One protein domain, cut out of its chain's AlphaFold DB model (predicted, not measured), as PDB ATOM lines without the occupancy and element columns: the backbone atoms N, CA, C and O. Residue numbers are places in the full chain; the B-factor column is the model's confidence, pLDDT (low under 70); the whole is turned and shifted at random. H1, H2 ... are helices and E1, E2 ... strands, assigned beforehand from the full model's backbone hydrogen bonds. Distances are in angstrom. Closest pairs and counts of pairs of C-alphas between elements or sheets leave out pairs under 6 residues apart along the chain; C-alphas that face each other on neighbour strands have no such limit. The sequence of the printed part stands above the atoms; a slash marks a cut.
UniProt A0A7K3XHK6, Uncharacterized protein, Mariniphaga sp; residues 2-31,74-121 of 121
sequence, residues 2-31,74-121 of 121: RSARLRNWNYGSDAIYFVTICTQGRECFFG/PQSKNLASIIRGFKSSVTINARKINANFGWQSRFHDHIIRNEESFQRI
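What this domain is: This is residues 2 to 31 and 74 to 121 of the 121 residues of an uncharacterized protein of Mariniphaga sp (UniProt A0A7K3XHK6). What does one see first? A long helix, H1, runs in one direction, and residues 98 to 107 fold back from its end to a short ribbon of two strands, E1 and E2; the one-turn helix H2 follows just past the end of E2. Residues 2 to 15, a long stretch with no named element, lead into E1. What is it made of? The printed part has 78 residues, with two named strands and two named helices in the order E1, H1, E2, H2; the sheet's order is E1 - E2, antiparallel, and the class is mixed, helices and strands, with under half of the residues in named elements. How is it spread? It is loose, with a radius of gyration of the C-alphas of 14.5 A, and its C-alphas span 40 by 29 by 23 A.

How they stand to each other: Which strands are neighbours? E1, residues 16 to 20, and E2, residues 108 to 112, are antiparallel, with 155 degrees between their directions. C-alphas 19 and 109 face each other at 4.5 A. N 18 and O 110 are within hydrogen-bond range at 2.8 A, as are N 108 and O 20 at 3.0 A. How near to E2 is the helix that follows it? The closest C-alphas of E2 and H2, residues 115 to 118, are those of Ile 112 and Phe 118, 6.0 A apart. Which elements stay apart, and how are the helix backbones formed? H2 is apart from E1 and from H1, residues 79 to 97. In H1, 12 of 15 O i to N i+4 pairs are within hydrogen-bond range; H2 is too short for such a pair, and its one O i to N i+3 pair is within range.

Where its parts are: Where do the strands lie? E1 begins at C-alpha 16, at (103.163, 146.083, -10.494), and measures 13.4 A; E2 measures 13.2 A from C-alpha 108 to C-alpha 112. Where are the helices? H1 measures 27.6 A and ends at C-alpha 97, at (116.286, 147.557, 19.222), with a kink of 26 degrees near residue 90. H2 measures 4.9 A and ends at C-alpha 118, at (105.639, 137.268, -12.386).

The domain as a whole: How far does it reach? The two C-alphas farthest apart, those of Ala 99 and Glu 116, are 41.4 A apart. Where is the cut, and how are the elements linked? Residues 32 to 73 are not printed, and C-alphas 31 and 74 are 30.2 A apart across the cut, which falls in the link from E1 to H1. The link from H1 to E2 is short, with 10 residues, and that from E2 to H2 is tight, with 2. Where is confidence low? The mean pLDDT of the printed part is 79.4, and residues 2 to 4, residue 7 and residues 74 to 77 are under 70.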
ATOM      1  N   ARG A   2     125.290 149.923 -11.477       45.22
ATOM      2  CA  ARG A   2     124.452 150.572 -12.504       45.22
ATOM      3  C   ARG A   2     122.976 150.424 -12.119       45.22
ATOM      4  O   ARG A   2     122.588 149.403 -11.563       45.22
ATOM      5  N   SER A   3     122.165 151.445 -12.375       52.97
ATOM      6  CA  SER A   3     120.719 151.368 -12.148       52.97
ATOM      7  C   SER A   3     120.109 150.385 -13.148       52.97
ATOM      8  O   SER A   3     120.208 150.635 -14.344       52.97
ATOM      9  N   ALA A   4     119.474 149.310 -12.675       63.44
ATOM     10  CA  ALA A   4     118.698 148.390 -13.519       63.44
ATOM     11  C   ALA A   4     117.353 148.989 -13.971       63.44
ATOM     12  O   ALA A   4     116.590 148.345 -14.683       63.44
ATOM     13  N   ARG A   5     117.064 150.231 -13.554       75.00
ATOM     14  CA  ARG A   5     115.818 150.917 -13.883       75.00
ATOM     15  C   ARG A   5     115.593 150.992 -15.385       75.00
ATOM     16  O   ARG A   5     116.487 151.397 -16.132       75.00
ATOM     17  N   LEU A   6     114.374 150.659 -15.794       73.44
ATOM     18  CA  LEU A   6     113.963 150.675 -17.184       73.44
ATOM     19  C   LEU A   6     114.024 152.113 -17.709       73.44
ATOM     20  O   LEU A   6     113.319 153.008 -17.237       73.44
ATOM     21  N   ARG A   7     114.914 152.340 -18.679       69.50
ATOM     22  CA  ARG A   7     115.070 153.646 -19.325       69.50
ATOM     23  C   ARG A   7     113.765 153.942 -20.072       69.50
ATOM     24  O   ARG A   7     113.288 153.085 -20.806       69.50
ATOM     25  N   ASN A   8     113.205 155.136 -19.866       77.56
ATOM     26  CA  ASN A   8     111.948 155.627 -20.458       77.56
ATOM     27  C   ASN A   8     110.638 155.150 -19.797       77.56
ATOM     28  O   ASN A   8     109.569 155.407 -20.345       77.56
ATOM     29  N   TRP A   9     110.682 154.516 -18.620       76.44
ATOM     30  CA  TRP A   9     109.470 154.266 -17.832       76.44
ATOM     31  C   TRP A   9     109.213 155.377 -16.811       76.44
ATOM     32  O   TRP A   9     110.118 155.785 -16.076       76.44
ATOM     33  N   ASN A  10     107.964 155.838 -16.719       78.69
ATOM     34  CA  ASN A  10     107.538 156.712 -15.635       78.69
ATOM     35  C   ASN A  10     107.235 155.866 -14.389       78.69
ATOM     36  O   ASN A  10     106.174 155.267 -14.277       78.69
ATOM     37  N   TYR A  11     108.151 155.863 -13.422       76.94
ATOM     38  CA  TYR A  11     108.014 155.163 -12.132       76.94
ATOM     39  C   TYR A  11     106.911 155.710 -11.207       76.94
ATOM     40  O   TYR A  11     106.773 155.267 -10.063       76.94
ATOM     41  N   GLY A  12     106.159 156.698 -11.687       70.00
ATOM     42  CA  GLY A  12     104.902 157.131 -11.106       70.00
ATOM     43  C   GLY A  12     103.645 156.571 -11.752       70.00
ATOM     44  O   GLY A  12     102.556 156.830 -11.251       70.00
ATOM     45  N   SER A  13     103.774 155.835 -12.851       71.25
ATOM     46  CA  SER A  13     102.650 155.172 -13.500       71.25
ATOM     47  C   SER A  13     102.213 153.932 -12.727       71.25
ATOM     48  O   SER A  13     103.040 153.241 -12.116       71.25
ATOM     49  N   ASP A  14     100.917 153.642 -12.821       76.88
ATOM     50  CA  ASP A  14     100.299 152.448 -12.257       76.88
ATOM     51  C   ASP A  14     100.879 151.203 -12.942       76.88
ATOM     52  O   ASP A  14     100.733 150.999 -14.148       76.88
ATOM     53  N   ALA A  15     101.602 150.398 -12.167       79.62
ATOM     54  CA  ALA A  15     102.169 149.120 -12.573       79.62
ATOM     55  C   ALA A  15     102.479 148.280 -11.334       79.62
ATOM     56  O   ALA A  15     102.543 148.793 -10.214       79.62
ATOM     57  N   ILE A  16     102.705 146.986 -11.545       81.81
ATOM     58  CA  ILE A  16     103.163 146.083 -10.494       81.81
ATOM     59  C   ILE A  16     104.691 146.137 -10.452       81.81
ATOM     60  O   ILE A  16     105.363 145.958 -11.471       81.81
ATOM     61  N   TYR A  17     105.239 146.380  -9.263       83.50
ATOM     62  CA  TYR A  17     106.678 146.440  -9.026       83.50
ATOM     63  C   TYR A  17     107.080 145.349  -8.037       83.50
ATOM     64  O   TYR A  17     106.542 145.280  -6.934       83.50
ATOM     65  N   PHE A  18     108.073 144.548  -8.402       86.19
ATOM     66  CA  PHE A  18     108.844 143.757  -7.455       86.19
ATOM     67  C   PHE A  18     109.982 144.621  -6.910       86.19
ATOM     68  O   PHE A  18     110.699 145.262  -7.683       86.19
ATOM     69  N   VAL A  19     110.141 144.676  -5.587       86.81
ATOM     70  CA  VAL A  19     111.154 145.520  -4.941       86.81
ATOM     71  C   VAL A  19     111.937 144.720  -3.917       86.81
ATOM     72  O   VAL A  19     111.367 144.133  -3.005       86.81
ATOM     73  N   THR A  20     113.262 144.790  -4.009       89.50
ATOM     74  CA  THR A  20     114.169 144.227  -3.007       89.50
ATOM     75  C   THR A  20     114.856 145.347  -2.239       89.50
ATOM     76  O   THR A  20     115.462 146.258  -2.817       89.50
ATOM     77  N   ILE A  21     114.792 145.266  -0.912       89.31
ATOM     78  CA  ILE A  21     115.382 146.231   0.010       89.31
ATOM     79  C   ILE A  21     116.267 145.476   0.998       89.31
ATOM     80  O   ILE A  21     115.814 144.519   1.614       89.31
ATOM     81  N   CYS A  22     117.513 145.913   1.172       90.12
ATOM     82  CA  CYS A  22     118.463 145.238   2.055       90.12
ATOM     83  C   CYS A  22     118.915 146.146   3.199       90.12
ATOM     84  O   CYS A  22     119.116 147.354   3.018       90.12
ATOM     85  N   THR A  23     119.130 145.544   4.363       90.56
ATOM     86  CA  THR A  23     119.804 146.157   5.509       90.56
ATOM     87  C   THR A  23     121.286 146.369   5.195       90.56
ATOM     88  O   THR A  23     121.890 145.692   4.348       90.56
ATOM     89  N   GLN A  24     121.878 147.374   5.829       91.00
ATOM     90  CA  GLN A  24     123.313 147.613   5.771       91.00
ATOM     91  C   GLN A  24     124.047 146.392   6.339       91.00
ATOM     92  O   GLN A  24     123.558 145.744   7.256       91.00
ATOM     93  N   GLY A  25     125.167 146.013   5.720       85.38
ATOM     94  CA  GLY A  25     125.907 144.807   6.114       85.38
ATOM     95  C   GLY A  25     125.214 143.473   5.795       85.38
ATOM     96  O   GLY A  25     125.818 142.435   6.021       85.38
ATOM     97  N   ARG A  26     123.994 143.481   5.220       79.50
ATOM     98  CA  ARG A  26     123.142 142.286   5.021       79.50
ATOM     99  C   ARG A  26     122.826 141.544   6.327       79.50
ATOM    100  O   ARG A  26     122.587 140.343   6.316       79.50
ATOM    101  N   GLU A  27     122.812 142.266   7.440       79.81
ATOM    102  CA  GLU A  27     122.485 141.705   8.748       79.81
ATOM    103  C   GLU A  27     120.983 141.392   8.853       79.81
ATOM    104  O   GLU A  27     120.128 142.178   8.422       79.81
ATOM    105  N   CYS A  28     120.653 140.241   9.438       76.75
ATOM    106  CA  CYS A  28     119.276 139.795   9.639       76.75
ATOM    107  C   CYS A  28     118.668 140.467  10.880       76.75
ATOM    108  O   CYS A  28     118.776 139.954  11.989       76.75
ATOM    109  N   PHE A  29     118.018 141.617  10.693       76.25
ATOM    110  CA  PHE A  29     117.399 142.378  11.791       76.25
ATOM    111  C   PHE A  29     115.960 141.973  12.123       76.25
ATOM    112  O   PHE A  29     115.483 142.261  13.217       76.25
ATOM    113  N   PHE A  30     115.247 141.363  11.175       74.75
ATOM    114  CA  PHE A  30     113.795 141.171  11.265       74.75
ATOM    115  C   PHE A  30     113.378 139.748  11.656       74.75
ATOM    116  O   PHE A  30     112.189 139.451  11.667       74.75
ATOM    117  N   GLY A  31     114.344 138.887  12.000       70.50
ATOM    118  CA  GLY A  31     114.090 137.477  12.294       70.50
ATOM    119  C   GLY A  31     113.698 136.664  11.057       70.50
ATOM    120  O   GLY A  31     113.834 137.118   9.919       70.50
ATOM    121  N   PRO A  74     101.017 162.652  -0.001       42.50
ATOM    122  CA  PRO A  74     101.753 161.705  -0.795       42.50
ATOM    123  C   PRO A  74     101.687 162.229  -2.225       42.50
ATOM    124  O   PRO A  74     100.624 162.275  -2.839       42.50
ATOM    125  N   GLN A  75     102.834 162.582  -2.799       47.41
ATOM    126  CA  GLN A  75     102.980 162.415  -4.234       47.41
ATOM    127  C   GLN A  75     102.986 160.893  -4.458       47.41
ATOM    128  O   GLN A  75     104.035 160.265  -4.585       47.41
ATOM    129  N   SER A  76     101.793 160.291  -4.376       52.62
ATOM    130  CA  SER A  76     101.486 158.851  -4.304       52.62
ATOM    131  C   SER A  76     101.790 158.104  -5.600       52.62
ATOM    132  O   SER A  76     101.546 156.911  -5.712       52.62
ATOM    133  N   LYS A  77     102.385 158.796  -6.565       62.03
ATOM    134  CA  LYS A  77     102.748 158.303  -7.884       62.03
ATOM    135  C   LYS A  77     104.262 158.311  -8.042       62.03
ATOM    136  O   LYS A  77     104.785 158.930  -8.956       62.03
ATOM    137  N   ASN A  78     105.002 157.733  -7.100       75.19
ATOM    138  CA  ASN A  78     106.434 157.489  -7.277       75.19
ATOM    139  C   ASN A  78     106.880 156.361  -6.350       75.19
ATOM    140  O   ASN A  78     106.886 156.527  -5.126       75.19
ATOM    141  N   LEU A  79     107.324 155.248  -6.937       81.81
ATOM    142  CA  LEU A  79     107.854 154.096  -6.207       81.81
ATOM    143  C   LEU A  79     108.894 154.496  -5.143       81.81
ATOM    144  O   LEU A  79     108.873 154.000  -4.018       81.81
ATOM    145  N   ALA A  80     109.778 155.448  -5.448       83.00
ATOM    146  CA  ALA A  80     110.808 155.893  -4.513       83.00
ATOM    147  C   ALA A  80     110.240 156.597  -3.269       83.00
ATOM    148  O   ALA A  80     110.817 156.466  -2.188       83.00
ATOM    149  N   SER A  81     109.123 157.319  -3.396       80.69
ATOM    150  CA  SER A  81     108.453 157.967  -2.261       80.69
ATOM    151  C   SER A  81     107.835 156.931  -1.322       80.69
ATOM    152  O   SER A  81     107.976 157.056  -0.105       80.69
ATOM    153  N   ILE A  82     107.240 155.871  -1.881       84.38
ATOM    154  CA  ILE A  82     106.686 154.744  -1.116       84.38
ATOM    155  C   ILE A  82     107.802 154.046  -0.329       84.38
ATOM    156  O   ILE A  82     107.710 153.904   0.890       84.38
ATOM    157  N   ILE A  83     108.908 153.694  -0.996       87.69
ATOM    158  CA  ILE A  83     110.046 153.029  -0.344       87.69
ATOM    159  C   ILE A  83     110.701 153.921   0.715       87.69
ATOM    160  O   ILE A  83     111.121 153.423   1.760       87.69
ATOM    161  N   ARG A  84     110.760 155.239   0.496       86.19
ATOM    162  CA  ARG A  84     111.245 156.187   1.509       86.19
ATOM    163  C   ARG A  84     110.370 156.159   2.760       86.19
ATOM    164  O   ARG A  84     110.910 156.064   3.859       86.19
ATOM    165  N   GLY A  85     109.047 156.224   2.598       84.56
ATOM    166  CA  GLY A  85     108.096 156.153   3.710       84.56
ATOM    167  C   GLY A  85     108.229 154.846   4.491       84.56
ATOM    168  O   GLY A  85     108.368 154.872   5.714       84.56
ATOM    169  N   PHE A  86     108.297 153.718   3.781       88.44
ATOM    170  CA  PHE A  86     108.503 152.397   4.376       88.44
ATOM    171  C   PHE A  86     109.815 152.312   5.171       88.44
ATOM    172  O   PHE A  86     109.792 152.017   6.367       88.44
ATOM    173  N   LYS A  87     110.959 152.638   4.544       89.00
ATOM    174  CA  LYS A  87     112.270 152.627   5.215       89.00
ATOM    175  C   LYS A  87     112.267 153.525   6.449       89.00
ATOM    176  O   LYS A  87     112.818 153.126   7.470       89.00
ATOM    177  N   SER A  88     111.654 154.708   6.375       85.88
ATOM    178  CA  SER A  88     111.563 155.644   7.503       85.88
ATOM    179  C   SER A  88     110.800 155.034   8.683       85.88
ATOM    180  O   SER A  88     111.334 154.946   9.788       85.88
ATOM    181  N   SER A  89     109.597 154.518   8.417       83.50
ATOM    182  CA  SER A  89     108.725 153.880   9.408       83.50
ATOM    183  C   SER A  89     109.417 152.717  10.131       83.50
ATOM    184  O   SER A  89     109.455 152.663  11.363       83.50
ATOM    185  N   VAL A  90     110.061 151.822   9.379       85.00
ATOM    186  CA  VAL A  90     110.784 150.679   9.953       85.00
ATOM    187  C   VAL A  90     112.040 151.123  10.706       85.00
ATOM    188  O   VAL A  90     112.317 150.588  11.776       85.00
ATOM    189  N   THR A  91     112.769 152.135  10.220       88.00
ATOM    190  CA  THR A  91     113.975 152.656  10.898       88.00
ATOM    191  C   THR A  91     113.669 153.125  12.315       88.00
ATOM    192  O   THR A  91     114.459 152.863  13.220       88.00
ATOM    193  N   ILE A  92     112.526 153.789  12.524       83.69
ATOM    194  CA  ILE A  92     112.115 154.274  13.849       83.69
ATOM    195  C   ILE A  92     112.019 153.117  14.844       83.69
ATOM    196  O   ILE A  92     112.465 153.252  15.978       83.69
ATOM    197  N   ASN A  93     111.447 151.983  14.437       82.88
ATOM    198  CA  ASN A  93     111.289 150.838  15.329       82.88
ATOM    199  C   ASN A  93     112.566 150.005  15.435       82.88
ATOM    200  O   ASN A  93     112.959 149.650  16.541       82.88
ATOM    201  N   ALA A  94     113.268 149.775  14.326       83.94
ATOM    202  CA  ALA A  94     114.517 149.021  14.318       83.94
ATOM    203  C   ALA A  94     115.597 149.680  15.190       83.94
ATOM    204  O   ALA A  94     116.298 148.992  15.926       83.94
ATOM    205  N   ARG A  95     115.678 151.020  15.200       87.00
ATOM    206  CA  ARG A  95     116.641 151.750  16.039       87.00
ATOM    207  C   ARG A  95     116.351 151.716  17.534       87.00
ATOM    208  O   ARG A  95     117.267 151.967  18.311       87.00
ATOM    209  N   LYS A  96     115.127 151.377  17.951       86.56
ATOM    210  CA  LYS A  96     114.827 151.110  19.369       86.56
ATOM    211  C   LYS A  96     115.487 149.819  19.851       86.56
ATOM    212  O   LYS A  96     115.785 149.704  21.030       86.56
ATOM    213  N   ILE A  97     115.687 148.866  18.941       84.19
ATOM    214  CA  ILE A  97     116.286 147.557  19.222       84.19
ATOM    215  C   ILE A  97     117.803 147.625  19.018       84.19
ATOM    216  O   ILE A  97     118.567 147.169  19.860       84.19
ATOM    217  N   ASN A  98     118.247 148.223  17.910       84.56
ATOM    218  CA  ASN A  98     119.659 148.395  17.593       84.56
ATOM    219  C   ASN A  98     119.919 149.792  17.011       84.56
ATOM    220  O   ASN A  98     119.557 150.083  15.870       84.56
ATOM    221  N   ALA A  99     120.607 150.640  17.777       89.00
ATOM    222  CA  ALA A  99     120.929 152.013  17.383       89.00
ATOM    223  C   ALA A  99     121.753 152.108  16.082       89.00
ATOM    224  O   ALA A  99     121.633 153.094  15.353       89.00
ATOM    225  N   ASN A 100     122.530 151.071  15.757       89.44
ATOM    226  CA  ASN A 100     123.362 150.995  14.556       89.44
ATOM    227  C   ASN A 100     122.596 150.513  13.314       89.44
ATOM    228  O   ASN A 100     123.192 150.375  12.246       89.44
ATOM    229  N   PHE A 101     121.285 150.271  13.414       90.06
ATOM    230  CA  PHE A 101     120.477 149.867  12.269       90.06
ATOM    231  C   PHE A 101     120.579 150.874  11.109       90.06
ATOM    232  O   PHE A 101     120.326 152.082  11.256       90.06
ATOM    233  N   GLY A 102     120.875 150.337   9.925       91.19
ATOM    234  CA  GLY A 102     120.980 151.078   8.677       91.19
ATOM    235  C   GLY A 102     120.423 150.292   7.495       91.19
ATOM    236  O   GLY A 102     120.413 149.062   7.479       91.19
ATOM    237  N   TRP A 103     119.975 151.013   6.471       91.12
ATOM    238  CA  TRP A 103     119.609 150.439   5.175       91.12
ATOM    239  C   TRP A 103     120.772 150.567   4.198       91.12
ATOM    240  O   TRP A 103     121.514 151.547   4.239       91.12
ATOM    241  N   GLN A 104     120.851 149.680   3.206       92.00
ATOM    242  CA  GLN A 104     121.581 150.025   1.989       92.00
ATOM    243  C   GLN A 104     120.926 151.247   1.331       92.00
ATOM    244  O   GLN A 104     119.694 151.386   1.305       92.00
ATOM    245  N   SER A 105     121.754 152.158   0.813       86.12
ATOM    246  CA  SER A 105     121.307 153.463   0.304       86.12
ATOM    247  C   SER A 105     120.291 153.337  -0.833       86.12
ATOM    248  O   SER A 105     119.340 154.113  -0.918       86.12
ATOM    249  N   ARG A 106     120.442 152.317  -1.681       87.69
ATOM    250  CA  ARG A 106     119.561 152.041  -2.820       87.69
ATOM    251  C   ARG A 106     118.677 150.824  -2.556       87.69
ATOM    252  O   ARG A 106     118.825 150.117  -1.564       87.69
ATOM    253  N   PHE A 107     117.710 150.635  -3.437       89.31
ATOM    254  CA  PHE A 107     116.889 149.436  -3.526       89.31
ATOM    255  C   PHE A 107     116.891 148.967  -4.979       89.31
ATOM    256  O   PHE A 107     117.240 149.741  -5.880       89.31
ATOM    257  N   HIS A 108     116.546 147.703  -5.183       88.25
ATOM    258  CA  HIS A 108     116.341 147.136  -6.505       88.25
ATOM    259  C   HIS A 108     114.846 147.104  -6.808       88.25
ATOM    260  O   HIS A 108     114.052 146.819  -5.915       88.25
ATOM    261  N   ASP A 109     114.477 147.425  -8.042       84.50
ATOM    262  CA  ASP A 109     113.099 147.431  -8.515       84.50
ATOM    263  C   ASP A 109     113.012 146.757  -9.891       84.50
ATOM    264  O   ASP A 109     113.913 146.925 -10.716       84.50
ATOM    265  N   HIS A 110     111.939 145.997 -10.120       84.38
ATOM    266  CA  HIS A 110     111.620 145.330 -11.384       84.38
ATOM    267  C   HIS A 110     110.127 145.474 -11.692       84.38
ATOM    268  O   HIS A 110     109.286 145.258 -10.823       84.38
ATOM    269  N   ILE A 111     109.787 145.859 -12.923       83.75
ATOM    270  CA  ILE A 111     108.392 146.065 -13.340       83.75
ATOM    271  C   ILE A 111     107.850 144.756 -13.908       83.75
ATOM    272  O   ILE A 111     108.368 144.245 -14.904       83.75
ATOM    273  N   ILE A 112     106.768 144.257 -13.319       81.88
ATOM    274  CA  ILE A 112     106.079 143.050 -13.768       81.88
ATOM    275  C   ILE A 112     105.053 143.454 -14.827       81.88
ATOM    276  O   ILE A 112     104.124 144.212 -14.553       81.88
ATOM    277  N   ARG A 113     105.256 142.983 -16.061       76.44
ATOM    278  CA  ARG A 113     104.447 143.370 -17.235       76.44
ATOM    279  C   ARG A 113     103.612 142.230 -17.815       76.44
ATOM    280  O   ARG A 113     102.775 142.480 -18.674       76.44
ATOM    281  N   ASN A 114     103.867 140.994 -17.395       76.38
ATOM    282  CA  ASN A 114     103.161 139.796 -17.833       76.38
ATOM    283  C   ASN A 114     103.340 138.663 -16.811       76.38
ATOM    284  O   ASN A 114     104.210 138.739 -15.940       76.38
ATOM    285  N   GLU A 115     102.528 137.617 -16.954       76.25
ATOM    286  CA  GLU A 115     102.539 136.438 -16.082       76.25
ATOM    287  C   GLU A 115     103.914 135.750 -16.055       76.25
ATOM    288  O   GLU A 115     104.436 135.418 -15.000       76.25
ATOM    289  N   GLU A 116     104.588 135.632 -17.198       74.62
ATOM    290  CA  GLU A 116     105.924 135.025 -17.269       74.62
ATOM    291  C   GLU A 116     106.981 135.812 -16.466       74.62
ATOM    292  O   GLU A 116     107.921 135.245 -15.911       74.62
ATOM    293  N   SER A 117     106.868 137.139 -16.398       70.81
ATOM    294  CA  SER A 117     107.722 137.962 -15.539       70.81
ATOM    295  C   SER A 117     107.343 137.837 -14.069       70.81
ATOM    296  O   SER A 117     108.207 138.080 -13.236       70.81
ATOM    297  N   PHE A 118     106.088 137.521 -13.753       71.88
ATOM    298  CA  PHE A 118     105.639 137.268 -12.386       71.88
ATOM    299  C   PHE A 118     106.147 135.915 -11.874       71.88
ATOM    300  O   PHE A 118     106.550 135.808 -10.728       71.88
ATOM    301  N   GLN A 119     106.227 134.904 -12.740       75.56
ATOM    302  CA  GLN A 119     106.731 133.573 -12.378       75.56
ATOM    303  C   GLN A 119     108.267 133.483 -12.279       75.56
ATOM    304  O   GLN A 119     108.800 132.449 -11.887       75.56
ATOM    305  N   ARG A 120     109.001 134.536 -12.672       70.44
ATOM    306  CA  ARG A 120     110.480 134.570 -12.698       70.44
ATOM    307  C   ARG A 120     111.122 135.463 -11.637       70.44
ATOM    308  O   ARG A 120     112.349 135.574 -11.625       70.44
ATOM    309  N   ILE A 121     110.317 136.155 -10.836       71.25
ATOM    310  CA  ILE A 121     110.804 136.999  -9.735       71.25
ATOM    311  C   ILE A 121     111.074 136.188  -8.472       71.25
ATOM    312  O   ILE A 121     110.406 135.151  -8.276       71.25
TER     313      ILE A 121